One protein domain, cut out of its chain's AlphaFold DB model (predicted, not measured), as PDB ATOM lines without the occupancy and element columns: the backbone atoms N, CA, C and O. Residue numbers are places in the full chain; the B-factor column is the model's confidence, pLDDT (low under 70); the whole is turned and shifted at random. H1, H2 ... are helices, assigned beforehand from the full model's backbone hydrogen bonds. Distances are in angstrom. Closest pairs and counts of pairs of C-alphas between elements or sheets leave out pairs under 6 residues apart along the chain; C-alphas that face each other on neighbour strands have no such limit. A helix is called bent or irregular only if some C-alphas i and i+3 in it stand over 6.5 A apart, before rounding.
ATOM      1  N   GLU A  27     166.868 151.710 196.662       95.81
ATOM      2  CA  GLU A  27     167.824 151.372 197.719       95.81
ATOM      3  C   GLU A  27     169.168 150.868 197.192       95.81
ATOM      4  O   GLU A  27     170.211 151.186 197.766       95.81
ATOM      5  N   VAL A  28     169.194 150.143 196.070       94.44
ATOM      6  CA  VAL A  28     170.458 149.797 195.398       94.44
ATOM      7  C   VAL A  28     171.184 151.068 194.954       94.44
ATOM      8  O   VAL A  28     172.376 151.227 195.232       94.44
ATOM      9  N   GLY A  29     170.466 152.004 194.322       93.62
ATOM     10  CA  GLY A  29     171.015 153.308 193.949       93.62
ATOM     11  C   GLY A  29     171.526 154.090 195.164       93.62
ATOM     12  O   GLY A  29     172.651 154.595 195.152       93.62
ATOM     13  N   ASN A  30     170.744 154.143 196.243       94.88
ATOM     14  CA  ASN A  30     171.130 154.805 197.488       94.88
ATOM     15  C   ASN A  30     172.372 154.175 198.111       94.88
ATOM     16  O   ASN A  30     173.292 154.889 198.493       94.88
ATOM     17  N   SER A  31     172.418 152.846 198.189       95.12
ATOM     18  CA  SER A  31     173.514 152.105 198.812       95.12
ATOM     19  C   SER A  31     174.839 152.363 198.104       95.12
ATOM     20  O   SER A  31     175.845 152.608 198.768       95.12
ATOM     21  N   LEU A  32     174.838 152.383 196.767       93.19
ATOM     22  CA  LEU A  32     176.028 152.716 195.983       93.19
ATOM     23  C   LEU A  32     176.504 154.146 196.262       93.19
ATOM     24  O   LEU A  32     177.681 154.359 196.538       93.19
ATOM     25  N   ASN A  33     175.592 155.120 196.247       95.94
ATOM     26  CA  ASN A  33     175.951 156.514 196.507       95.94
ATOM     27  C   ASN A  33     176.429 156.728 197.950       95.94
ATOM     28  O   ASN A  33     177.444 157.384 198.168       95.94
ATOM     29  N   ASN A  34     175.756 156.124 198.929       95.56
ATOM     30  CA  ASN A  34     176.152 156.175 200.334       95.56
ATOM     31  C   ASN A  34     177.532 155.550 200.552       95.56
ATOM     32  O   ASN A  34     178.339 156.119 201.281       95.56
ATOM     33  N   PHE A  35     177.824 154.420 199.898       95.12
ATOM     34  CA  PHE A  35     179.135 153.776 199.952       95.12
ATOM     35  C   PHE A  35     180.241 154.671 199.380       95.12
ATOM     36  O   PHE A  35     181.272 154.860 200.025       95.12
ATOM     37  N   LEU A  36     180.022 155.261 198.202       94.62
ATOM     38  CA  LEU A  36     180.997 156.159 197.573       94.62
ATOM     39  C   LEU A  36     181.201 157.455 198.378       94.62
ATOM     40  O   LEU A  36     182.313 157.971 198.445       94.62
ATOM     41  N   ASN A  37     180.159 157.929 199.064       95.62
ATOM     42  CA  ASN A  37     180.213 159.094 199.949       95.62
ATOM     43  C   ASN A  37     180.852 158.820 201.320       95.62
ATOM     44  O   ASN A  37     181.025 159.757 202.102       95.62
ATOM     45  N   ILE A  38     181.231 157.576 201.642       95.69
ATOM     46  CA  ILE A  38     181.996 157.296 202.865       95.69
ATOM     47  C   ILE A  38     183.291 158.122 202.817       95.69
ATOM     48  O   ILE A  38     184.007 158.037 201.817       95.69
ATOM     49  N   PRO A  39     183.660 158.861 203.886       93.06
ATOM     50  CA  PRO A  39     184.804 159.775 203.861       93.06
ATOM     51  C   PRO A  39     186.106 159.142 203.359       93.06
ATOM     52  O   PRO A  39     186.866 159.776 202.635       93.06
ATOM     53  N   PHE A  40     186.348 157.874 203.704       94.31
ATOM     54  CA  PHE A  40     187.501 157.122 203.217       94.31
ATOM     55  C   PHE A  40     187.462 156.886 201.699       94.31
ATOM     56  O   PHE A  40     188.464 157.113 201.029       94.31
ATOM     57  N   ILE A  41     186.319 156.479 201.144       92.44
ATOM     58  CA  ILE A  41     186.177 156.209 199.705       92.44
ATOM     59  C   ILE A  41     186.210 157.520 198.910       92.44
ATOM     60  O   ILE A  41     186.994 157.668 197.977       92.44
ATOM     61  N   SER A  42     185.452 158.522 199.347       92.38
ATOM     62  CA  SER A  42     185.428 159.843 198.713       92.38
ATOM     63  C   SER A  42     186.774 160.593 198.817       92.38
ATOM     64  O   SER A  42     187.055 161.504 198.035       92.38
ATOM     65  N   SER A  43     187.671 160.191 199.729       92.00
ATOM     66  CA  SER A  43     189.022 160.765 199.809       92.00
ATOM     67  C   SER A  43     189.855 160.541 198.540       92.00
ATOM     68  O   SER A  43     190.708 161.374 198.230       92.00
ATOM     69  N   PHE A  44     189.593 159.475 197.772       90.69
ATOM     70  CA  PHE A  44     190.315 159.197 196.526       90.69
ATOM     71  C   PHE A  44     189.998 160.229 195.437       90.69
ATOM     72  O   PHE A  44     190.921 160.740 194.804       90.69
ATOM     73  N   GLY A  45     188.725 160.606 195.277       87.62
ATOM     74  CA  GLY A  45     188.312 161.673 194.358       87.62
ATOM     75  C   GLY A  45     188.945 163.017 194.716       87.62
ATOM     76  O   GLY A  45     189.495 163.723 193.868       87.62
ATOM     77  N   HIS A  46     188.999 163.313 196.016       88.56
ATOM     78  CA  HIS A  46     189.692 164.494 196.522       88.56
ATOM     79  C   HIS A  46     191.204 164.462 196.236       88.56
ATOM     80  O   HIS A  46     191.786 165.459 195.803       88.56
ATOM     81  N   ALA A  47     191.852 163.308 196.418       89.94
ATOM     82  CA  ALA A  47     193.262 163.128 196.083       89.94
ATOM     83  C   ALA A  47     193.521 163.304 194.575       89.94
ATOM     84  O   ALA A  47     194.499 163.954 194.205       89.94
ATOM     85  N   PHE A  48     192.634 162.804 193.708       89.56
ATOM     86  CA  PHE A  48     192.701 163.047 192.264       89.56
ATOM     87  C   PHE A  48     192.589 164.535 191.930       89.56
ATOM     88  O   PHE A  48     193.402 165.047 191.158       89.56
ATOM     89  N   SER A  49     191.668 165.258 192.569       87.06
ATOM     90  CA  SER A  49     191.558 166.715 192.432       87.06
ATOM     91  C   SER A  49     192.870 167.434 192.780       87.06
ATOM     92  O   SER A  49     193.331 168.312 192.047       87.06
ATOM     93  N   ASN A  50     193.545 166.998 193.846       87.38
ATOM     94  CA  ASN A  50     194.810 167.584 194.301       87.38
ATOM     95  C   ASN A  50     195.986 167.382 193.332       87.38
ATOM     96  O   ASN A  50     196.970 168.114 193.419       87.38
ATOM     97  N   VAL A  51     195.904 166.437 192.396       89.38
ATOM     98  CA  VAL A  51     196.938 166.215 191.367       89.38
ATOM     99  C   VAL A  51     196.484 166.631 189.964       89.38
ATOM    100  O   VAL A  51     197.137 166.290 188.981       89.38
ATOM    101  N   GLY A  52     195.383 167.387 189.853       85.94
ATOM    102  CA  GLY A  52     194.857 167.883 188.574       85.94
ATOM    103  C   GLY A  52     194.033 166.857 187.786       85.94
ATOM    104  O   GLY A  52     193.761 167.052 186.605       85.94
ATOM    105  N   LEU A  53     193.613 165.764 188.428       90.38
ATOM    106  CA  LEU A  53     192.766 164.718 187.845       90.38
ATOM    107  C   LEU A  53     191.283 164.869 188.231       90.38
ATOM    108  O   LEU A  53     190.511 163.923 188.083       90.38
ATOM    109  N   GLY A  54     190.863 166.056 188.681       90.38
ATOM    110  CA  GLY A  54     189.478 166.325 189.077       90.38
ATOM    111  C   GLY A  54     188.472 166.142 187.936       90.38
ATOM    112  O   GLY A  54     187.407 165.570 188.145       90.38
ATOM    113  N   VAL A  55     188.807 166.554 186.707       90.06
ATOM    114  CA  VAL A  55     187.909 166.384 185.547       90.06
ATOM    115  C   VAL A  55     187.743 164.916 185.129       90.06
ATOM    116  O   VAL A  55     186.598 164.486 184.987       90.06
ATOM    117  N   PRO A  56     188.815 164.118 184.948       91.00
ATOM    118  CA  PRO A  56     188.676 162.683 184.702       91.00
ATOM    119  C   PRO A  56     187.879 161.951 185.786       91.00
ATOM    120  O   PRO A  56     186.989 161.175 185.443       91.00
ATOM    121  N   HIS A  57     188.158 162.233 187.067       91.75
ATOM    122  CA  HIS A  57     187.373 161.720 188.201       91.75
ATOM    123  C   HIS A  57     185.894 162.073 188.031       91.75
ATOM    124  O   HIS A  57     185.023 161.206 188.050       91.75
ATOM    125  N   GLY A  58     185.629 163.334 187.707       92.38
ATOM    126  CA  GLY A  58     184.275 163.792 187.503       92.38
ATOM    127  C   GLY A  58     183.525 163.099 186.356       92.38
ATOM    128  O   GLY A  58     182.356 162.754 186.486       92.38
ATOM    129  N   ILE A  59     184.176 162.819 185.229       93.12
ATOM    130  CA  ILE A  59     183.521 162.093 184.124       93.12
ATOM    131  C   ILE A  59     183.062 160.697 184.576       93.12
ATOM    132  O   ILE A  59     181.967 160.258 184.207       93.12
ATOM    133  N   VAL A  60     183.872 160.014 185.389       92.88
ATOM    134  CA  VAL A  60     183.513 158.708 185.958       92.88
ATOM    135  C   VAL A  60     182.302 158.850 186.878       92.88
ATOM    136  O   VAL A  60     181.311 158.137 186.695       92.88
ATOM    137  N   ASP A  61     182.318 159.817 187.789       94.00
ATOM    138  CA  ASP A  61     181.216 160.038 188.726       94.00
ATOM    139  C   ASP A  61     179.915 160.464 188.032       94.00
ATOM    140  O   ASP A  61     178.831 160.034 188.436       94.00
ATOM    141  N   LEU A  62     179.992 161.228 186.937       94.19
ATOM    142  CA  LEU A  62     178.831 161.581 186.117       94.19
ATOM    143  C   LEU A  62     178.193 160.341 185.469       94.19
ATOM    144  O   LEU A  62     176.968 160.253 185.362       94.19
ATOM    145  N   SER A  63     179.001 159.357 185.067       92.75
ATOM    146  CA  SER A  63     178.476 158.085 184.555       92.75
ATOM    147  C   SER A  63     177.763 157.283 185.656       92.75
ATOM    148  O   SER A  63     176.661 156.772 185.435       92.75
ATOM    149  N   GLY A  64     178.326 157.263 186.870       92.69
ATOM    150  CA  GLY A  64     177.696 156.664 188.051       92.69
ATOM    151  C   GLY A  64     176.408 157.381 188.464       92.69
ATOM    152  O   GLY A  64     175.426 156.737 188.847       92.69
ATOM    153  N   TRP A  65     176.365 158.707 188.313       94.88
ATOM    154  CA  TRP A  65     175.161 159.510 188.498       94.88
ATOM    155  C   TRP A  65     174.064 159.112 187.515       94.88
ATOM    156  O   TRP A  65     172.945 158.837 187.942       94.88
ATOM    157  N   ALA A  66     174.377 159.017 186.220       95.12
ATOM    158  CA  ALA A  66     173.404 158.617 185.206       95.12
ATOM    159  C   ALA A  66     172.834 157.215 185.490       95.12
ATOM    160  O   ALA A  66     171.618 157.020 185.430       95.12
ATOM    161  N   ALA A  67     173.690 156.263 185.876       93.56
ATOM    162  CA  ALA A  67     173.263 154.921 186.273       93.56
ATOM    163  C   ALA A  67     172.366 154.936 187.525       93.56
ATOM    164  O   ALA A  67     171.320 154.286 187.549       93.56
ATOM    165  N   SER A  68     172.727 155.724 188.544       93.12
ATOM    166  CA  SER A  68     171.928 155.872 189.769       93.12
ATOM    167  C   SER A  68     170.556 156.476 189.477       93.12
ATOM    168  O   SER A  68     169.537 155.968 189.941       93.12
ATOM    169  N   GLN A  69     170.509 157.530 188.658       93.88
ATOM    170  CA  GLN A  69     169.261 158.170 188.252       93.88
ATOM    171  C   GLN A  69     168.374 157.222 187.445       93.88
ATOM    172  O   GLN A  69     167.160 157.248 187.628       93.88
ATOM    173  N   ALA A  70     168.959 156.368 186.599       95.38
ATOM    174  CA  ALA A  70     168.212 155.342 185.880       95.38
ATOM    175  C   ALA A  70     167.566 154.339 186.850       95.38
ATOM    176  O   ALA A  70     166.362 154.116 186.757       95.38
ATOM    177  N   LEU A  71     168.316 153.816 187.829       93.88
ATOM    178  CA  LEU A  71     167.779 152.909 188.855       93.88
ATOM    179  C   LEU A  71     166.645 153.552 189.660       93.88
ATOM    180  O   LEU A  71     165.581 152.956 189.809       93.88
ATOM    181  N   ILE A  72     166.847 154.787 190.127       92.94
ATOM    182  CA  ILE A  72     165.843 155.536 190.892       92.94
ATOM    183  C   ILE A  72     164.594 155.792 190.043       92.94
ATOM    184  O   ILE A  72     163.473 155.629 190.524       92.94
ATOM    185  N   ALA A  73     164.767 156.193 188.781       94.44
ATOM    186  CA  ALA A  73     163.654 156.429 187.870       94.44
ATOM    187  C   ALA A  73     162.869 155.139 187.608       94.44
ATOM    188  O   ALA A  73     161.643 155.150 187.710       94.44
ATOM    189  N   THR A  74     163.553 154.023 187.342       94.69
ATOM    190  CA  THR A  74     162.906 152.715 187.189       94.69
ATOM    191  C   THR A  74     162.169 152.316 188.464       94.69
ATOM    192  O   THR A  74     161.011 151.917 188.385       94.69
ATOM    193  N   GLY A  75     162.780 152.492 189.638       93.25
ATOM    194  CA  GLY A  75     162.140 152.185 190.913       93.25
ATOM    195  C   GLY A  75     160.854 152.979 191.145       93.25
ATOM    196  O   GLY A  75     159.825 152.403 191.492       93.25
ATOM    197  N   LYS A  76     160.868 154.281 190.835       91.94
ATOM    198  CA  LYS A  76     159.673 155.140 190.892       91.94
ATOM    199  C   LYS A  76     158.594 154.723 189.893       91.94
ATOM    200  O   LYS A  76     157.418 154.728 190.245       91.94
ATOM    201  N   VAL A  77     158.966 154.344 188.666       92.81
ATOM    202  CA  VAL A  77     158.007 153.842 187.660       92.81
ATOM    203  C   VAL A  77     157.336 152.548 188.127       92.81
ATOM    204  O   VAL A  77     156.155 152.352 187.862       92.81
ATOM    205  N   LEU A  78     158.055 151.695 188.861       90.50
ATOM    206  CA  LEU A  78     157.498 150.475 189.455       90.50
ATOM    207  C   LEU A  78     156.659 150.731 190.720       90.50
ATOM    208  O   LEU A  78     156.123 149.786 191.291       90.50
ATOM    209  N   GLY A  79     156.500 151.990 191.133       89.44
ATOM    210  CA  GLY A  79     155.692 152.379 192.287       89.44
ATOM    211  C   GLY A  79     156.477 152.526 193.590       89.44
ATOM    212  O   GLY A  79     155.859 152.770 194.621       89.44
ATOM    213  N   GLY A  80     157.808 152.415 193.565       91.38
ATOM    214  CA  GLY A  80     158.649 152.661 194.737       91.38
ATOM    215  C   GLY A  80     158.514 154.095 195.263       91.38
ATOM    216  O   GLY A  80     158.428 155.052 194.485       91.38
ATOM    217  N   ASN A  81     158.513 154.246 196.586       91.75
ATOM    218  CA  ASN A  81     158.428 155.527 197.289       91.75
ATOM    219  C   ASN A  81     159.618 155.814 198.218       91.75
ATOM    220  O   ASN A  81     159.633 156.876 198.846       91.75
ATOM    221  N   ALA A  82     160.602 154.912 198.288       91.38
ATOM    222  CA  ALA A  82     161.781 155.082 199.127       91.38
ATOM    223  C   ALA A  82     162.470 156.446 198.912       91.38
ATOM    224  O   ALA A  82     162.512 157.005 197.809       91.38
ATOM    225  N   SER A  83     163.031 156.993 199.994       93.81
ATOM    226  CA  SER A  83     163.775 158.254 199.952       93.81
ATOM    227  C   SER A  83     165.003 158.134 199.055       93.81
ATOM    228  O   SER A  83     165.652 157.096 199.044       93.81
ATOM    229  N   VAL A  84     165.365 159.203 198.347       93.81
ATOM    230  CA  VAL A  84     166.547 159.222 197.473       93.81
ATOM    231  C   VAL A  84     167.719 159.879 198.200       93.81
ATOM    232  O   VAL A  84     167.604 161.016 198.659       93.81
ATOM    233  N   ALA A  85     168.844 159.173 198.287       91.75
ATOM    234  CA  ALA A  85     170.081 159.680 198.869       91.75
ATOM    235  C   ALA A  85     170.772 160.704 197.951       91.75
ATOM    236  O   ALA A  85     170.548 160.750 196.739       91.75
ATOM    237  N   GLN A  86     171.660 161.519 198.524       95.06
ATOM    238  CA  GLN A  86     172.524 162.389 197.729       95.06
ATOM    239  C   GLN A  86     173.466 161.542 196.869       95.06
ATOM    240  O   GLN A  86     174.140 160.644 197.370       95.06
ATOM    241  N   THR A  87     173.557 161.863 195.580       95.50
ATOM    242  CA  THR A  87     174.466 161.170 194.667       95.50
ATOM    243  C   THR A  87     175.928 161.529 194.932       95.50
ATOM    244  O   THR A  87     176.224 162.658 195.332       95.50
ATOM    245  N   HIS A  88     176.845 160.596 194.662       95.31
ATOM    246  CA  HIS A  88     178.285 160.836 194.811       95.31
ATOM    247  C   HIS A  88     178.766 161.999 193.944       95.31
ATOM    248  O   HIS A  88     179.425 162.915 194.431       95.31
ATOM    249  N   TRP A  89     178.278 162.045 192.701       95.31
ATOM    250  CA  TRP A  89     178.533 163.151 191.787       95.31
ATOM    251  C   TRP A  89     178.222 164.518 192.407       95.31
ATOM    252  O   TRP A  89     179.069 165.409 192.391       95.31
ATOM    253  N   ASN A  90     177.025 164.678 192.987       94.38
ATOM    254  CA  ASN A  90     176.597 165.941 193.592       94.38
ATOM    255  C   ASN A  90     177.367 166.253 194.882       94.38
ATOM    256  O   ASN A  90     177.587 167.421 195.192       94.38
ATOM    257  N   HIS A  91     177.743 165.233 195.654       94.31
ATOM    258  CA  HIS A  91     178.563 165.398 196.852       94.31
ATOM    259  C   HIS A  91     179.925 166.023 196.517       94.31
ATOM    260  O   HIS A  91     180.265 167.079 197.056       94.31
ATOM    261  N   ASP A  92     180.657 165.434 195.575       91.00
ATOM    262  CA  ASP A  92     181.996 165.894 195.191       91.00
ATOM    263  C   ASP A  92     181.948 167.173 194.324       91.00
ATOM    264  O   ASP A  92     182.819 168.040 194.450       91.00
ATOM    265  N   TYR A  93     180.872 167.385 193.549       91.31
ATOM    266  CA  TYR A  93     180.606 168.666 192.875       91.31
ATOM    267  C   TYR A  93     180.502 169.815 193.884       91.31
ATOM    268  O   TYR A  93     181.162 170.842 193.732       91.31
ATOM    269  N   ASN A  94     179.715 169.629 194.950       91.06
ATOM    270  CA  ASN A  94     179.506 170.649 195.982       91.06
ATOM    271  C   ASN A  94     180.769 170.925 196.808       91.06
ATOM    272  O   ASN A  94     180.913 172.007 197.374       91.06
ATOM    273  N   ARG A  95     181.699 169.967 196.860       88.62
ATOM    274  CA  ARG A  95     183.040 170.142 197.437       88.62
ATOM    275  C   ARG A  95     184.034 170.772 196.460       88.62
ATOM    276  O   ARG A  95     185.161 171.075 196.853       88.62
ATOM    277  N   GLY A  96     183.658 170.951 195.195       88.44
ATOM    278  CA  GLY A  96     184.509 171.499 194.142       88.44
ATOM    279  C   GLY A  96     185.622 170.551 193.697       88.44
ATOM    280  O   GLY A  96     186.686 171.017 193.303       88.44
ATOM    281  N   ASP A  97     185.450 169.233 193.813       89.06
ATOM    282  CA  ASP A  97     186.511 168.258 193.512       89.06
ATOM    283  C   ASP A  97     186.783 168.073 192.001       89.06
ATOM    284  O   ASP A  97     187.819 167.522 191.629       89.06
ATOM    285  N   TYR A  98     185.958 168.623 191.105       89.31
ATOM    286  CA  TYR A  98     186.109 168.453 189.647       89.31
ATOM    287  C   TYR A  98     186.896 169.558 188.932       89.31
ATOM    288  O   TYR A  98     186.678 169.837 187.752       89.31
ATOM    289  N   ASN A  99     187.826 170.197 189.636       82.31
ATOM    290  CA  ASN A  99     188.659 171.246 189.061       82.31
ATOM    291  C   ASN A  99     189.778 170.676 188.172       82.31
ATOM    292  O   ASN A  99     190.359 169.626 188.453       82.31
ATOM    293  N   VAL A 100     190.097 171.407 187.098       76.31
ATOM    294  CA  VAL A 100     191.259 171.131 186.226       76.31
ATOM    295  C   VAL A 100     192.557 171.546 186.914       76.31
ATOM    296  O   VAL A 100     193.590 170.899 186.771       76.31
ATOM    297  N   ILE A 101     192.504 172.656 187.649       79.12
ATOM    298  CA  ILE A 101     193.654 173.196 188.358       79.12
ATOM    299  C   ILE A 101     193.735 172.493 189.717       79.12
ATOM    300  O   ILE A 101     192.720 172.449 190.418       79.12
ATOM    301  N   PRO A 102     194.909 171.960 190.100       77.38
ATOM    302  CA  PRO A 102     195.098 171.359 191.410       77.38
ATOM    303  C   PRO A 102     194.615 172.271 192.541       77.38
ATOM    304  O   PRO A 102     194.966 173.451 192.578       77.38
TER     305      PRO A 102
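What this domain is: This is residues 27 to 102 of the 107 residues of an uncharacterized protein of Acinetobacter shaoyimingii (UniProt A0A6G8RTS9). One long helix, H3, runs most of the length of a rod, and two shorter helices, H1 and then H2, lie one after the other along it with a corner between them. The short H4 packs steeply across H3 near where H1 and H2 meet. The printed part has 76 residues with four named helices, H1 to H4 in chain order, no named strand, and is all helix. It is only just compact, close to loose, with a radius of gyration of the C-alphas of 13.3 A, and spans 44 by 20 by 15 A.

Where its parts are: H1, residues 27 to 36, begins at C-alpha 27 (167.824, 151.372, 197.719) and is 14.0 A long. H2, residues 39 to 50, is 15.9 A long; it is neither bent nor irregular, but only just: C-alphas 41 and 44 are 6.0 A apart. H3, residues 54 to 77, measures 33.9 A. H4, residues 88 to 94, is 10.0 A long and ends at C-alpha 94 (179.506, 170.649, 195.982).

How they stand to each other: H3 touches H1 with residues 68 to 72 alone, closest C-alphas Gly 29 and Ser 68 at 5.0 A, a shallow tilt of 18 degrees, opposite ways. H2 and H3 form a helical hairpin at a steep tilt of 42 degrees; the C-alphas of Phe 48 and Gly 54 are closest, 5.6 A. H4 touches H3, closest C-alphas Asp 61 and Trp 89 at 5.1 A, a steep tilt of 57 degrees. Every O i to N i+4 pair is within hydrogen-bond range in H1, H3 and H4, and 6 of 8 in H2.

The domain as a whole: The C-alphas of Gly 79 and Pro 102 are farthest apart, 43.7 A. The printed part has no cut, no link is long, and no printed residue is under 70 in pLDDT.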